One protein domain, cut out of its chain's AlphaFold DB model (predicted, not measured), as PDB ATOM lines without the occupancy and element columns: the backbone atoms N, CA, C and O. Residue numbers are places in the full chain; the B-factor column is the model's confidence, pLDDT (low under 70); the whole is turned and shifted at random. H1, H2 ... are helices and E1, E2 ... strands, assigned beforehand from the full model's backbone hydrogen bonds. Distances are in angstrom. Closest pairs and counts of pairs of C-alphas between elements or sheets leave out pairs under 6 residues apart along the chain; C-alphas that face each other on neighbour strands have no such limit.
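What this domain is: This is residues 11 to 96 of the 109 residues of an uncharacterized protein of Tumebacillus avium (UniProt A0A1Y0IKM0). A small closed barrel of five strands, E1 to E5, of which E2, E3 and E5 bend, has one short helix, H1, packed on its outside. The ring is closed by a short parallel pairing of E5 with E1, while the turns at residues 18 to 25 and 47 to 50 reach beyond it. The printed part has 86 residues with five named strands and then one named helix, in the order E1, E2, E3, E4, E5, H1. The barrel is mixed, E5 and E1 being its parallel pair, and the class is mostly strand. The whole is only just compact, close to loose, with a radius of gyration of the C-alphas of 14.1 A and spans of 39 by 29 by 21 A.

How they stand to each other: E1, residues 11 to 17, and E2, residues 26 to 35, form an antiparallel hairpin at 138 degrees, with N 12 and O 31 2.8 A apart. E2 bends by 68 degrees at residue 32, and its pairing is staggered: residues 26 to 32 pair with E1, residues 32 to 35 with E3, residues 38 to 46. In the hairpin of E2 and E3, N 32 and O 40 are 2.8 A apart. E3 bends by 55 degrees at residue 41 and forms a hairpin with E4, residues 51 to 61, at 163 degrees; N 44 and O 53 are 2.9 A apart. These five strands make a meander, each the antiparallel neighbour of the one before, with E5, residues 68 to 80, as the last. E4 and E5 form a hairpin at 161 degrees, with N 54 and O 78 2.9 A apart. E5 bends by 96 degrees at residue 72. E5 and E1 are parallel, with N 15 and O 68 2.7 A apart. H1, residues 83 to 92, lies outside the barrel and is on it, at a height over the sheet of 5.1 A. It lies over none of the strands, but only just: 2 of its C-alphas fall on E2. The closest C-alphas of E2 and H1, those of Tyr 34 and Met 90, are 6.7 A apart. In H1, 5 of 6 O i to N i+4 pairs are within hydrogen-bond range.

Where its parts are: E1 begins at C-alpha 11, (-16.567, -1.561, -26.186), and is 19.8 A long. E2 and E3 each measure 23.3 A, E4 30.6 A and E5, which ends at C-alpha 80, (-12.998, -22.380, -28.800), 25.3 A. H1 is 15.2 A long and ends at C-alpha 92, (-23.197, -13.000, -39.550).

The domain as a whole: The two C-alphas farthest apart, those of Gln 48 and Ala 64, are 44.0 A apart. The printed part has no cut and no long link. Its mean pLDDT is 74.9, and residues 18 to 25, 72 to 76 and 78 to 96 are under 70.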
ATOM      1  N   ILE A  11     -16.704  -1.402 -27.634       89.06
ATOM      2  CA  ILE A  11     -16.567  -1.561 -26.186       89.06
ATOM      3  C   ILE A  11     -17.722  -0.835 -25.491       89.06
ATOM      4  O   ILE A  11     -18.071   0.288 -25.863       89.06
ATOM      5  N   VAL A  12     -18.337  -1.494 -24.513       89.94
ATOM      6  CA  VAL A  12     -19.441  -0.978 -23.700       89.94
ATOM      7  C   VAL A  12     -19.200  -1.281 -22.229       89.94
ATOM      8  O   VAL A  12     -18.522  -2.249 -21.891       89.94
ATOM      9  N   GLN A  13     -19.802  -0.480 -21.352       92.19
ATOM     10  CA  GLN A  13     -19.875  -0.798 -19.931       92.19
ATOM     11  C   GLN A  13     -21.093  -1.674 -19.653       92.19
ATOM     12  O   GLN A  13     -22.209  -1.353 -20.069       92.19
ATOM     13  N   VAL A  14     -20.879  -2.774 -18.938       87.81
ATOM     14  CA  VAL A  14     -21.911  -3.725 -18.541       87.81
ATOM     15  C   VAL A  14     -22.037  -3.701 -17.026       87.81
ATOM     16  O   VAL A  14     -21.092  -4.014 -16.305       87.81
ATOM     17  N   ALA A  15     -23.214  -3.325 -16.549       88.19
ATOM     18  CA  ALA A  15     -23.585  -3.342 -15.152       88.19
ATOM     19  C   ALA A  15     -24.162  -4.709 -14.761       88.19
ATOM     20  O   ALA A  15     -24.988  -5.289 -15.481       88.19
ATOM     21  N   PHE A  16     -23.772  -5.209 -13.592       81.94
ATOM     22  CA  PHE A  16     -24.391  -6.381 -12.986       81.94
ATOM     23  C   PHE A  16     -24.445  -6.268 -11.464       81.94
ATOM     24  O   PHE A  16     -23.562  -5.708 -10.817       81.94
ATOM     25  N   GLU A  17     -25.516  -6.809 -10.898       76.06
ATOM     26  CA  GLU A  17     -25.703  -6.905  -9.454       76.06
ATOM     27  C   GLU A  17     -25.030  -8.182  -8.957       76.06
ATOM     28  O   GLU A  17     -25.239  -9.261  -9.521       76.06
ATOM     29  N   ASN A  18     -24.243  -8.081  -7.890       63.75
ATOM     30  CA  ASN A  18     -23.801  -9.275  -7.186       63.75
ATOM     31  C   ASN A  18     -24.988  -9.864  -6.409       63.75
ATOM     32  O   ASN A  18     -25.623  -9.172  -5.620       63.75
ATOM     33  N   SER A  19     -25.295 -11.141  -6.642       57.09
ATOM     34  CA  SER A  19     -26.341 -11.864  -5.911       57.09
ATOM     35  C   SER A  19     -25.887 -12.345  -4.527       57.09
ATOM     36  O   SER A  19     -26.683 -12.934  -3.799       57.09
ATOM     37  N   ALA A  20     -24.612 -12.159  -4.176       57.66
ATOM     38  CA  ALA A  20     -24.059 -12.539  -2.888       57.66
ATOM     39  C   ALA A  20     -24.047 -11.353  -1.906       57.66
ATOM     40  O   ALA A  20     -23.252 -10.428  -2.050       57.66
ATOM     41  N   ALA A  21     -24.868 -11.509  -0.862       49.75
ATOM     42  CA  ALA A  21     -24.867 -10.818   0.429       49.75
ATOM     43  C   ALA A  21     -25.687  -9.522   0.567       49.75
ATOM     44  O   ALA A  21     -26.100  -8.894  -0.397       49.75
ATOM     45  N   GLU A  22     -25.953  -9.221   1.838       53.50
ATOM     46  CA  GLU A  22     -26.987  -8.376   2.457       53.50
ATOM     47  C   GLU A  22     -27.059  -6.908   1.990       53.50
ATOM     48  O   GLU A  22     -27.975  -6.202   2.400       53.50
ATOM     49  N   ASP A  23     -26.182  -6.487   1.073       52.91
ATOM     50  CA  ASP A  23     -26.166  -5.170   0.433       52.91
ATOM     51  C   ASP A  23     -25.949  -5.313  -1.091       52.91
ATOM     52  O   ASP A  23     -24.881  -5.756  -1.528       52.91
ATOM     53  N   PRO A  24     -26.923  -4.932  -1.942       58.88
ATOM     54  CA  PRO A  24     -26.769  -5.018  -3.389       58.88
ATOM     55  C   PRO A  24     -25.798  -3.943  -3.902       58.88
ATOM     56  O   PRO A  24     -26.115  -2.755  -3.931       58.88
ATOM     57  N   TYR A  25     -24.625  -4.369  -4.371       63.47
ATOM     58  CA  TYR A  25     -23.680  -3.512  -5.094       63.47
ATOM     59  C   TYR A  25     -23.797  -3.728  -6.607       63.47
ATOM     60  O   TYR A  25     -23.915  -4.861  -7.083       63.47
ATOM     61  N   THR A  26     -23.737  -2.627  -7.362       75.75
ATOM     62  CA  THR A  26     -23.631  -2.653  -8.828       75.75
ATOM     63  C   THR A  26     -22.163  -2.627  -9.225       75.75
ATOM     64  O   THR A  26     -21.445  -1.679  -8.910       75.75
ATOM     65  N   PHE A  27     -21.729  -3.664  -9.931       80.69
ATOM     66  CA  PHE A  27     -20.411  -3.740 -10.545       80.69
ATOM     67  C   PHE A  27     -20.508  -3.327 -12.005       80.69
ATOM     68  O   PHE A  27     -21.516  -3.595 -12.656       80.69
ATOM     69  N   PHE A  28     -19.444  -2.710 -12.510       84.88
ATOM     70  CA  PHE A  28     -19.275  -2.422 -13.926       84.88
ATOM     71  C   PHE A  28     -18.070  -3.187 -14.453       84.88
ATOM     72  O   PHE A  28     -17.023  -3.231 -13.810       84.88
ATOM     73  N   GLU A  29     -18.215  -3.747 -15.641       87.62
ATOM     74  CA  GLU A  29     -17.118  -4.311 -16.417       87.62
ATOM     75  C   GLU A  29     -17.159  -3.775 -17.844       87.62
ATOM     76  O   GLU A  29     -18.212  -3.372 -18.343       87.62
ATOM     77  N   GLU A  30     -16.013  -3.787 -18.513       88.75
ATOM     78  CA  GLU A  30     -15.970  -3.553 -19.948       88.75
ATOM     79  C   GLU A  30     -16.278  -4.852 -20.688       88.75
ATOM     80  O   GLU A  30     -15.822  -5.936 -20.320       88.75
ATOM     81  N   GLY A  31     -17.052  -4.738 -21.758       86.81
ATOM     82  CA  GLY A  31     -17.326  -5.844 -22.653       86.81
ATOM     83  C   GLY A  31     -17.388  -5.377 -24.093       86.81
ATOM     84  O   GLY A  31     -17.658  -4.213 -24.382       86.81
ATOM     85  N   LEU A  32     -17.142  -6.290 -25.023       85.38
ATOM     86  CA  LEU A  32     -17.260  -6.013 -26.445       85.38
ATOM     87  C   LEU A  32     -18.665  -6.387 -26.910       85.38
ATOM     88  O   LEU A  32     -19.032  -7.563 -26.948       85.38
ATOM     89  N   LEU A  33     -19.472  -5.368 -27.211       85.75
ATOM     90  CA  LEU A  33     -20.805  -5.522 -27.777       85.75
ATOM     91  C   LEU A  33     -20.643  -5.871 -29.254       85.75
ATOM     92  O   LEU A  33     -20.304  -5.004 -30.057       85.75
ATOM     93  N   TYR A  34     -20.870  -7.135 -29.595       75.31
ATOM     94  CA  TYR A  34     -20.706  -7.675 -30.952       75.31
ATOM     95  C   TYR A  34     -22.021  -7.752 -31.736       75.31
ATOM     96  O   TYR A  34     -22.013  -7.780 -32.961       75.31
ATOM     97  N   HIS A  35     -23.147  -7.728 -31.027       76.62
ATOM     98  CA  HIS A  35     -24.504  -7.625 -31.560       76.62
ATOM     99  C   HIS A  35     -25.305  -6.740 -30.590       76.62
ATOM    100  O   HIS A  35     -24.959  -6.728 -29.408       76.62
ATOM    101  N   PRO A  36     -26.396  -6.051 -30.989       81.25
ATOM    102  CA  PRO A  36     -27.151  -5.144 -30.108       81.25
ATOM    103  C   PRO A  36     -27.562  -5.683 -28.725       81.25
ATOM    104  O   PRO A  36     -27.889  -4.898 -27.841       81.25
ATOM    105  N   HIS A  37     -27.540  -7.006 -28.543       83.00
ATOM    106  CA  HIS A  37     -27.950  -7.696 -27.319       83.00
ATOM    107  C   HIS A  37     -26.945  -8.743 -26.826       83.00
ATOM    108  O   HIS A  37     -27.300  -9.541 -25.966       83.00
ATOM    109  N   LEU A  38     -25.729  -8.799 -27.380       80.25
ATOM    110  CA  LEU A  38     -24.712  -9.767 -26.963       80.25
ATOM    111  C   LEU A  38     -23.389  -9.073 -26.701       80.25
ATOM    112  O   LEU A  38     -22.857  -8.374 -27.569       80.25
ATOM    113  N   VAL A  39     -22.850  -9.332 -25.519       84.62
ATOM    114  CA  VAL A  39     -21.562  -8.814 -25.086       84.62
ATOM    115  C   VAL A  39     -20.655  -9.963 -24.663       84.62
ATOM    116  O   VAL A  39     -21.099 -10.925 -24.033       84.62
ATOM    117  N   ILE A  40     -19.379  -9.845 -25.010       82.88
ATOM    118  CA  ILE A  40     -18.310 -10.700 -24.497       82.88
ATOM    119  C   ILE A  40     -17.559  -9.912 -23.437       82.88
ATOM    120  O   ILE A  40     -17.054  -8.832 -23.738       82.88
ATOM    121  N   THR A  41     -17.483 -10.433 -22.214       79.19
ATOM    122  CA  THR A  41     -16.914  -9.678 -21.081       79.19
ATOM    123  C   THR A  41     -15.696 -10.338 -20.452       79.19
ATOM    124  O   THR A  41     -14.962  -9.701 -19.705       79.19
ATOM    125  N   ARG A  42     -15.410 -11.594 -20.807       75.25
ATOM    126  CA  ARG A  42     -14.180 -12.271 -20.397       75.25
ATOM    127  C   ARG A  42     -13.603 -13.094 -21.535       75.25
ATOM    128  O   ARG A  42     -14.333 -13.813 -22.212       75.25
ATOM    129  N   TYR A  43     -12.288 -12.983 -21.681       72.69
ATOM    130  CA  TYR A  43     -11.429 -13.829 -22.496       72.69
ATOM    131  C   TYR A  43     -10.465 -14.552 -21.559       72.69
ATOM    132  O   TYR A  43      -9.762 -13.909 -20.779       72.69
ATOM    133  N   GLU A  44     -10.419 -15.875 -21.630       76.94
ATOM    134  CA  GLU A  44      -9.431 -16.671 -20.913       76.94
ATOM    135  C   GLU A  44      -8.763 -17.644 -21.875       76.94
ATOM    136  O   GLU A  44      -9.436 -18.449 -22.506       76.94
ATOM    137  N   LYS A  45      -7.435 -17.573 -21.992       74.69
ATOM    138  CA  LYS A  45      -6.656 -18.500 -22.815       74.69
ATOM    139  C   LYS A  45      -5.933 -19.506 -21.932       74.69
ATOM    140  O   LYS A  45      -5.040 -19.143 -21.167       74.69
ATOM    141  N   GLN A  46      -6.254 -20.782 -22.092       79.25
ATOM    142  CA  GLN A  46      -5.530 -21.874 -21.463       79.25
ATOM    143  C   GLN A  46      -4.325 -22.266 -22.331       79.25
ATOM    144  O   GLN A  46      -4.449 -22.970 -23.328       79.25
ATOM    145  N   LEU A  47      -3.125 -21.837 -21.928       77.38
ATOM    146  CA  LEU A  47      -1.885 -22.022 -22.705       77.38
ATOM    147  C   LEU A  47      -1.507 -23.490 -22.968       77.38
ATOM    148  O   LEU A  47      -0.795 -23.781 -23.920       77.38
ATOM    149  N   GLN A  48      -1.959 -24.413 -22.119       80.94
ATOM    150  CA  GLN A  48      -1.633 -25.841 -22.216       80.94
ATOM    151  C   GLN A  48      -2.421 -26.555 -23.318       80.94
ATOM    152  O   GLN A  48      -1.949 -27.538 -23.880       80.94
ATOM    153  N   THR A  49      -3.636 -26.084 -23.586       77.56
ATOM    154  CA  THR A  49      -4.601 -26.709 -24.503       77.56
ATOM    155  C   THR A  49      -4.871 -25.844 -25.730       77.56
ATOM    156  O   THR A  49      -5.570 -26.288 -26.636       77.56
ATOM    157  N   ASP A  50      -4.324 -24.625 -25.735       73.38
ATOM    158  CA  ASP A  50      -4.615 -23.543 -26.677       73.38
ATOM    159  C   ASP A  50      -6.115 -23.196 -26.754       73.38
ATOM    160  O   ASP A  50      -6.589 -22.595 -27.712       73.38
ATOM    161  N   THR A  51      -6.876 -23.562 -25.719       74.94
ATOM    162  CA  THR A  51      -8.310 -23.284 -25.637       74.94
ATOM    163  C   THR A  51      -8.536 -21.847 -25.193       74.94
ATOM    164  O   THR A  51      -7.930 -21.372 -24.232       74.94
ATOM    165  N   VAL A  52      -9.466 -21.179 -25.856       74.25
ATOM    166  CA  VAL A  52      -9.985 -19.867 -25.500       74.25
ATOM    167  C   VAL A  52     -11.406 -20.016 -24.966       74.25
ATOM    168  O   VAL A  52     -12.271 -20.571 -25.639       74.25
ATOM    169  N   THR A  53     -11.660 -19.476 -23.781       76.38
ATOM    170  CA  THR A  53     -12.990 -19.349 -23.192       76.38
ATOM    171  C   THR A  53     -13.476 -17.915 -23.337       76.38
ATOM    172  O   THR A  53     -12.816 -16.982 -22.871       76.38
ATOM    173  N   PHE A  54     -14.650 -17.741 -23.937       77.06
ATOM    174  CA  PHE A  54     -15.380 -16.480 -23.919       77.06
ATOM    175  C   PHE A  54     -16.588 -16.581 -23.001       77.06
ATOM    176  O   PHE A  54     -17.404 -17.489 -23.148       77.06
ATOM    177  N   MET A  55     -16.724 -15.617 -22.093       80.81
ATOM    178  CA  MET A  55     -17.939 -15.461 -21.300       80.81
ATOM    179  C   MET A  55     -18.892 -14.525 -22.034       80.81
ATOM    180  O   MET A  55     -18.579 -13.347 -22.244       80.81
ATOM    181  N   ILE A  56     -20.037 -15.068 -22.440       79.81
ATOM    182  CA  ILE A  56     -21.032 -14.358 -23.237       79.81
ATOM    183  C   ILE A  56     -22.263 -14.072 -22.392       79.81
ATOM    184  O   ILE A  56     -22.838 -14.962 -21.759       79.81
ATOM    185  N   TRP A  57     -22.696 -12.817 -22.451       83.75
ATOM    186  CA  TRP A  57     -23.901 -12.343 -21.795       83.75
ATOM    187  C   TRP A  57     -24.878 -11.787 -22.807       83.75
ATOM    188  O   TRP A  57     -24.512 -11.097 -23.764       83.75
ATOM    189  N   ARG A  58     -26.151 -12.038 -22.532       84.75
ATOM    190  CA  ARG A  58     -27.232 -11.321 -23.180       84.75
ATOM    191  C   ARG A  58     -27.466 -10.031 -22.416       84.75
ATOM    192  O   ARG A  58     -27.485 -10.043 -21.185       84.75
ATOM    193  N   VAL A  59     -27.586  -8.928 -23.141       87.44
ATOM    194  CA  VAL A  59     -27.661  -7.596 -22.545       87.44
ATOM    195  C   VAL A  59     -28.780  -6.744 -23.109       87.44
ATOM    196  O   VAL A  59     -29.157  -6.851 -24.279       87.44
ATOM    197  N   VAL A  60     -29.254  -5.831 -22.270       90.06
ATOM    198  CA  VAL A  60     -30.214  -4.791 -22.633       90.06
ATOM    199  C   VAL A  60     -29.593  -3.433 -22.333       90.06
ATOM    200  O   VAL A  60     -29.002  -3.235 -21.274       90.06
ATOM    201  N   GLN A  61     -29.701  -2.493 -23.274       90.06
ATOM    202  CA  GLN A  61     -29.260  -1.122 -23.031       90.06
ATOM    203  C   GLN A  61     -30.195  -0.459 -22.017       90.06
ATOM    204  O   GLN A  61     -31.418  -0.498 -22.176       90.06
ATOM    205  N   CYS A  62     -29.632   0.188 -20.999       87.00
ATOM    206  CA  CYS A  62     -30.434   0.949 -20.055       87.00
ATOM    207  C   CYS A  62     -31.012   2.204 -20.733       87.00
ATOM    208  O   CYS A  62     -30.243   3.016 -21.242       87.00
ATOM    209  N   PRO A  63     -32.343   2.425 -20.718       82.50
ATOM    210  CA  PRO A  63     -32.968   3.518 -21.473       82.50
ATOM    211  C   PRO A  63     -32.462   4.923 -21.123       82.50
ATOM    212  O   PRO A  63     -32.528   5.826 -21.951       82.50
ATOM    213  N   ALA A  64     -31.975   5.109 -19.895       83.38
ATOM    214  CA  ALA A  64     -31.508   6.389 -19.370       83.38
ATOM    215  C   ALA A  64     -29.975   6.475 -19.245       83.38
ATOM    216  O   ALA A  64     -29.473   7.359 -18.552       83.38
ATOM    217  N   SER A  65     -29.219   5.549 -19.847       83.12
ATOM    218  CA  SER A  65     -27.761   5.542 -19.734       83.12
ATOM    219  C   SER A  65     -27.050   4.925 -20.942       83.12
ATOM    220  O   SER A  65     -27.662   4.358 -21.846       83.12
ATOM    221  N   GLU A  66     -25.727   5.048 -20.950       83.88
ATOM    222  CA  GLU A  66     -24.847   4.464 -21.965       83.88
ATOM    223  C   GLU A  66     -24.411   3.032 -21.617       83.88
ATOM    224  O   GLU A  66     -23.866   2.333 -22.473       83.88
ATOM    225  N   TYR A  67     -24.677   2.569 -20.387       87.81
ATOM    226  CA  TYR A  67     -24.364   1.204 -19.966       87.81
ATOM    227  C   TYR A  67     -25.454   0.189 -20.339       87.81
ATOM    228  O   TYR A  67     -26.622   0.506 -20.596       87.81
ATOM    229  N   PHE A  68     -25.039  -1.070 -20.339       91.44
ATOM    230  CA  PHE A  68     -25.854  -2.249 -20.589       91.44
ATOM    231  C   PHE A  68     -26.042  -3.036 -19.294       91.44
ATOM    232  O   PHE A  68     -25.168  -3.009 -18.438       91.44
ATOM    233  N   THR A  69     -27.139  -3.769 -19.141       89.25
ATOM    234  CA  THR A  69     -27.336  -4.706 -18.023       89.25
ATOM    235  C   THR A  69     -27.433  -6.134 -18.528       89.25
ATOM    236  O   THR A  69     -28.009  -6.387 -19.589       89.25
ATOM    237  N   ARG A  70     -26.854  -7.078 -17.778       87.12
ATOM    238  CA  ARG A  70     -26.946  -8.513 -18.085       87.12
ATOM    239  C   ARG A  70     -28.362  -9.030 -17.817       87.12
ATOM    240  O   ARG A  70     -28.945  -8.753 -16.769       87.12
ATOM    241  N   GLU A  71     -28.891  -9.853 -18.715       83.19
ATOM    242  CA  GLU A  71     -30.079 -10.657 -18.424       83.19
ATOM    243  C   GLU A  71     -29.702 -11.763 -17.417       83.19
ATOM    244  O   GLU A  71     -28.887 -12.632 -17.721       83.19
ATOM    245  N   LYS A  72     -30.304 -11.757 -16.215       68.31
ATOM    246  CA  LYS A  72     -29.971 -12.700 -15.118       68.31
ATOM    247  C   LYS A  72     -30.105 -14.183 -15.499       68.31
ATOM    248  O   LYS A  72     -29.502 -15.035 -14.859       68.31
ATOM    249  N   THR A  73     -30.902 -14.500 -16.516       67.44
ATOM    250  CA  THR A  73     -31.199 -15.873 -16.946       67.44
ATOM    251  C   THR A  73     -30.220 -16.428 -17.977       67.44
ATOM    252  O   THR A  73     -30.380 -17.577 -18.381       67.44
ATOM    253  N   PHE A  74     -29.244 -15.641 -18.443       66.69
ATOM    254  CA  PHE A  74     -28.330 -16.071 -19.496       66.69
ATOM    255  C   PHE A  74     -26.875 -15.751 -19.151       66.69
ATOM    256  O   PHE A  74     -26.437 -14.611 -19.276       66.69
ATOM    257  N   SER A  75     -26.127 -16.788 -18.777       69.44
ATOM    258  CA  SER A  75     -24.667 -16.780 -18.684       69.44
ATOM    259  C   SER A  75     -24.133 -18.013 -19.396       69.44
ATOM    260  O   SER A  75     -24.553 -19.124 -19.060       69.44
ATOM    261  N   GLN A  76     -23.218 -17.844 -20.347       69.81
ATOM    262  CA  GLN A  76     -22.630 -18.988 -21.028       69.81
ATOM    263  C   GLN A  76     -21.138 -18.814 -21.255       69.81
ATOM    264  O   GLN A  76     -20.702 -17.834 -21.855       69.81
ATOM    265  N   ASP A  77     -20.390 -19.826 -20.829       71.25
ATOM    266  CA  ASP A  77     -19.003 -19.999 -21.219       71.25
ATOM    267  C   ASP A  77     -18.962 -20.769 -22.536       71.25
ATOM    268  O   ASP A  77     -19.569 -21.836 -22.683       71.25
ATOM    269  N   MET A  78     -18.255 -20.213 -23.509       68.88
ATOM    270  CA  MET A  78     -18.053 -20.831 -24.809       68.88
ATOM    271  C   MET A  78     -16.571 -21.108 -25.017       68.88
ATOM    272  O   MET A  78     -15.742 -20.210 -24.886       68.88
ATOM    273  N   LEU A  79     -16.257 -22.365 -25.328       69.12
ATOM    274  CA  LEU A  79     -14.900 -22.866 -25.517       69.12
ATOM    275  C   LEU A  79     -14.582 -22.960 -27.007       69.12
ATOM    276  O   LEU A  79     -15.299 -23.625 -27.755       69.12
ATOM    277  N   PHE A  80     -13.476 -22.358 -27.423       67.12
ATOM    278  CA  PHE A  80     -12.998 -22.380 -28.800       67.12
ATOM    279  C   PHE A  80     -11.531 -22.791 -28.838       67.12
ATOM    280  O   PHE A  80     -10.759 -22.433 -27.956       67.12
ATOM    281  N   LYS A  81     -11.143 -23.542 -29.869       59.81
ATOM    282  CA  LYS A  81      -9.730 -23.839 -30.158       59.81
ATOM    283  C   LYS A  81      -9.111 -22.854 -31.156       59.81
ATOM    284  O   LYS A  81      -7.909 -22.896 -31.365       59.81
ATOM    285  N   ASP A  82      -9.929 -21.979 -31.738       60.72
ATOM    286  CA  ASP A  82      -9.519 -20.915 -32.649       60.72
ATOM    287  C   ASP A  82     -10.490 -19.730 -32.503       60.72
ATOM    288  O   ASP A  82     -11.711 -19.904 -32.533       60.72
ATOM    289  N   SER A  83      -9.957 -18.534 -32.250       57.78
ATOM    290  CA  SER A  83     -10.750 -17.328 -31.986       57.78
ATOM    291  C   SER A  83     -11.221 -16.613 -33.253       57.78
ATOM    292  O   SER A  83     -12.092 -15.752 -33.155       57.78
ATOM    293  N   GLU A  84     -10.665 -16.930 -34.426       62.22
ATOM    294  CA  GLU A  84     -10.975 -16.206 -35.668       62.22
ATOM    295  C   GLU A  84     -12.328 -16.612 -36.274       62.22
ATOM    296  O   GLU A  84     -13.105 -15.745 -36.685       62.22
ATOM    297  N   ASP A  85     -12.673 -17.903 -36.229       60.06
ATOM    298  CA  ASP A  85     -13.965 -18.414 -36.716       60.06
ATOM    299  C   ASP A  85     -15.147 -17.839 -35.923       60.06
ATOM    300  O   ASP A  85     -16.203 -17.520 -36.474       60.06
ATOM    301  N   LEU A  86     -14.942 -17.635 -34.618       61.94
ATOM    302  CA  LEU A  86     -15.932 -17.028 -33.739       61.94
ATOM    303  C   LEU A  86     -16.298 -15.612 -34.190       61.94
ATOM    304  O   LEU A  86     -17.476 -15.258 -34.224       61.94
ATOM    305  N   LEU A  87     -15.297 -14.799 -34.532       61.78
ATOM    306  CA  LEU A  87     -15.506 -13.399 -34.897       61.78
ATOM    307  C   LEU A  87     -16.353 -13.270 -36.163       61.78
ATOM    308  O   LEU A  87     -17.201 -12.383 -36.241       61.78
ATOM    309  N   LEU A  88     -16.172 -14.171 -37.129       64.19
ATOM    310  CA  LEU A  88     -16.969 -14.196 -38.353       64.19
ATOM    311  C   LEU A  88     -18.422 -14.589 -38.070       64.19
ATOM    312  O   LEU A  88     -19.351 -13.901 -38.496       64.19
ATOM    313  N   ASP A  89     -18.640 -15.658 -37.309       67.06
ATOM    314  CA  ASP A  89     -19.989 -16.128 -36.993       67.06
ATOM    315  C   ASP A  89     -20.772 -15.141 -36.116       67.06
ATOM    316  O   ASP A  89     -21.975 -14.960 -36.308       67.06
ATOM    317  N   MET A  90     -20.102 -14.420 -35.214       63.94
ATOM    318  CA  MET A  90     -20.723 -13.358 -34.413       63.94
ATOM    319  C   MET A  90     -21.201 -12.158 -35.239       63.94
ATOM    320  O   MET A  90     -22.121 -11.458 -34.818       63.94
ATOM    321  N   VAL A  91     -20.594 -11.913 -36.402       62.78
ATOM    322  CA  VAL A  91     -20.978 -10.820 -37.310       62.78
ATOM    323  C   VAL A  91     -22.147 -11.221 -38.214       62.78
ATOM    324  O   VAL A  91     -22.917 -10.361 -38.651       62.78
ATOM    325  N   HIS A  92     -22.293 -12.514 -38.507       65.12
ATOM    326  CA  HIS A  92     -23.197 -13.000 -39.550       65.12
ATOM    327  C   HIS A  92     -24.431 -13.748 -39.045       65.12
ATOM    328  O   HIS A  92     -25.418 -13.836 -39.779       65.12
ATOM    329  N   LEU A  93     -24.410 -14.274 -37.822       61.50
ATOM    330  CA  LEU A  93     -25.512 -15.059 -37.274       61.50
ATOM    331  C   LEU A  93     -26.462 -14.199 -36.439       61.50
ATOM    332  O   LEU A  93     -26.052 -13.287 -35.719       61.50
ATOM    333  N   THR A  94     -27.759 -14.520 -36.490       63.31
ATOM    334  CA  THR A  94     -28.685 -14.015 -35.471       63.31
ATOM    335  C   THR A  94     -28.313 -14.607 -34.112       63.31
ATOM    336  O   THR A  94     -27.681 -15.660 -34.041       63.31
ATOM    337  N   VAL A  95     -28.754 -13.981 -33.015       61.06
ATOM    338  CA  VAL A  95     -28.561 -14.541 -31.666       61.06
ATOM    339  C   VAL A  95     -29.037 -15.996 -31.611       61.06
ATOM    340  O   VAL A  95     -28.312 -16.852 -31.132       61.06
ATOM    341  N   ALA A  96     -30.214 -16.308 -32.156       62.56
ATOM    342  CA  ALA A  96     -30.730 -17.675 -32.152       62.56
ATOM    343  C   ALA A  96     -29.845 -18.644 -32.958       62.56
ATOM    344  O   ALA A  96     -29.593 -19.754 -32.496       62.56
TER     345      ALA A  96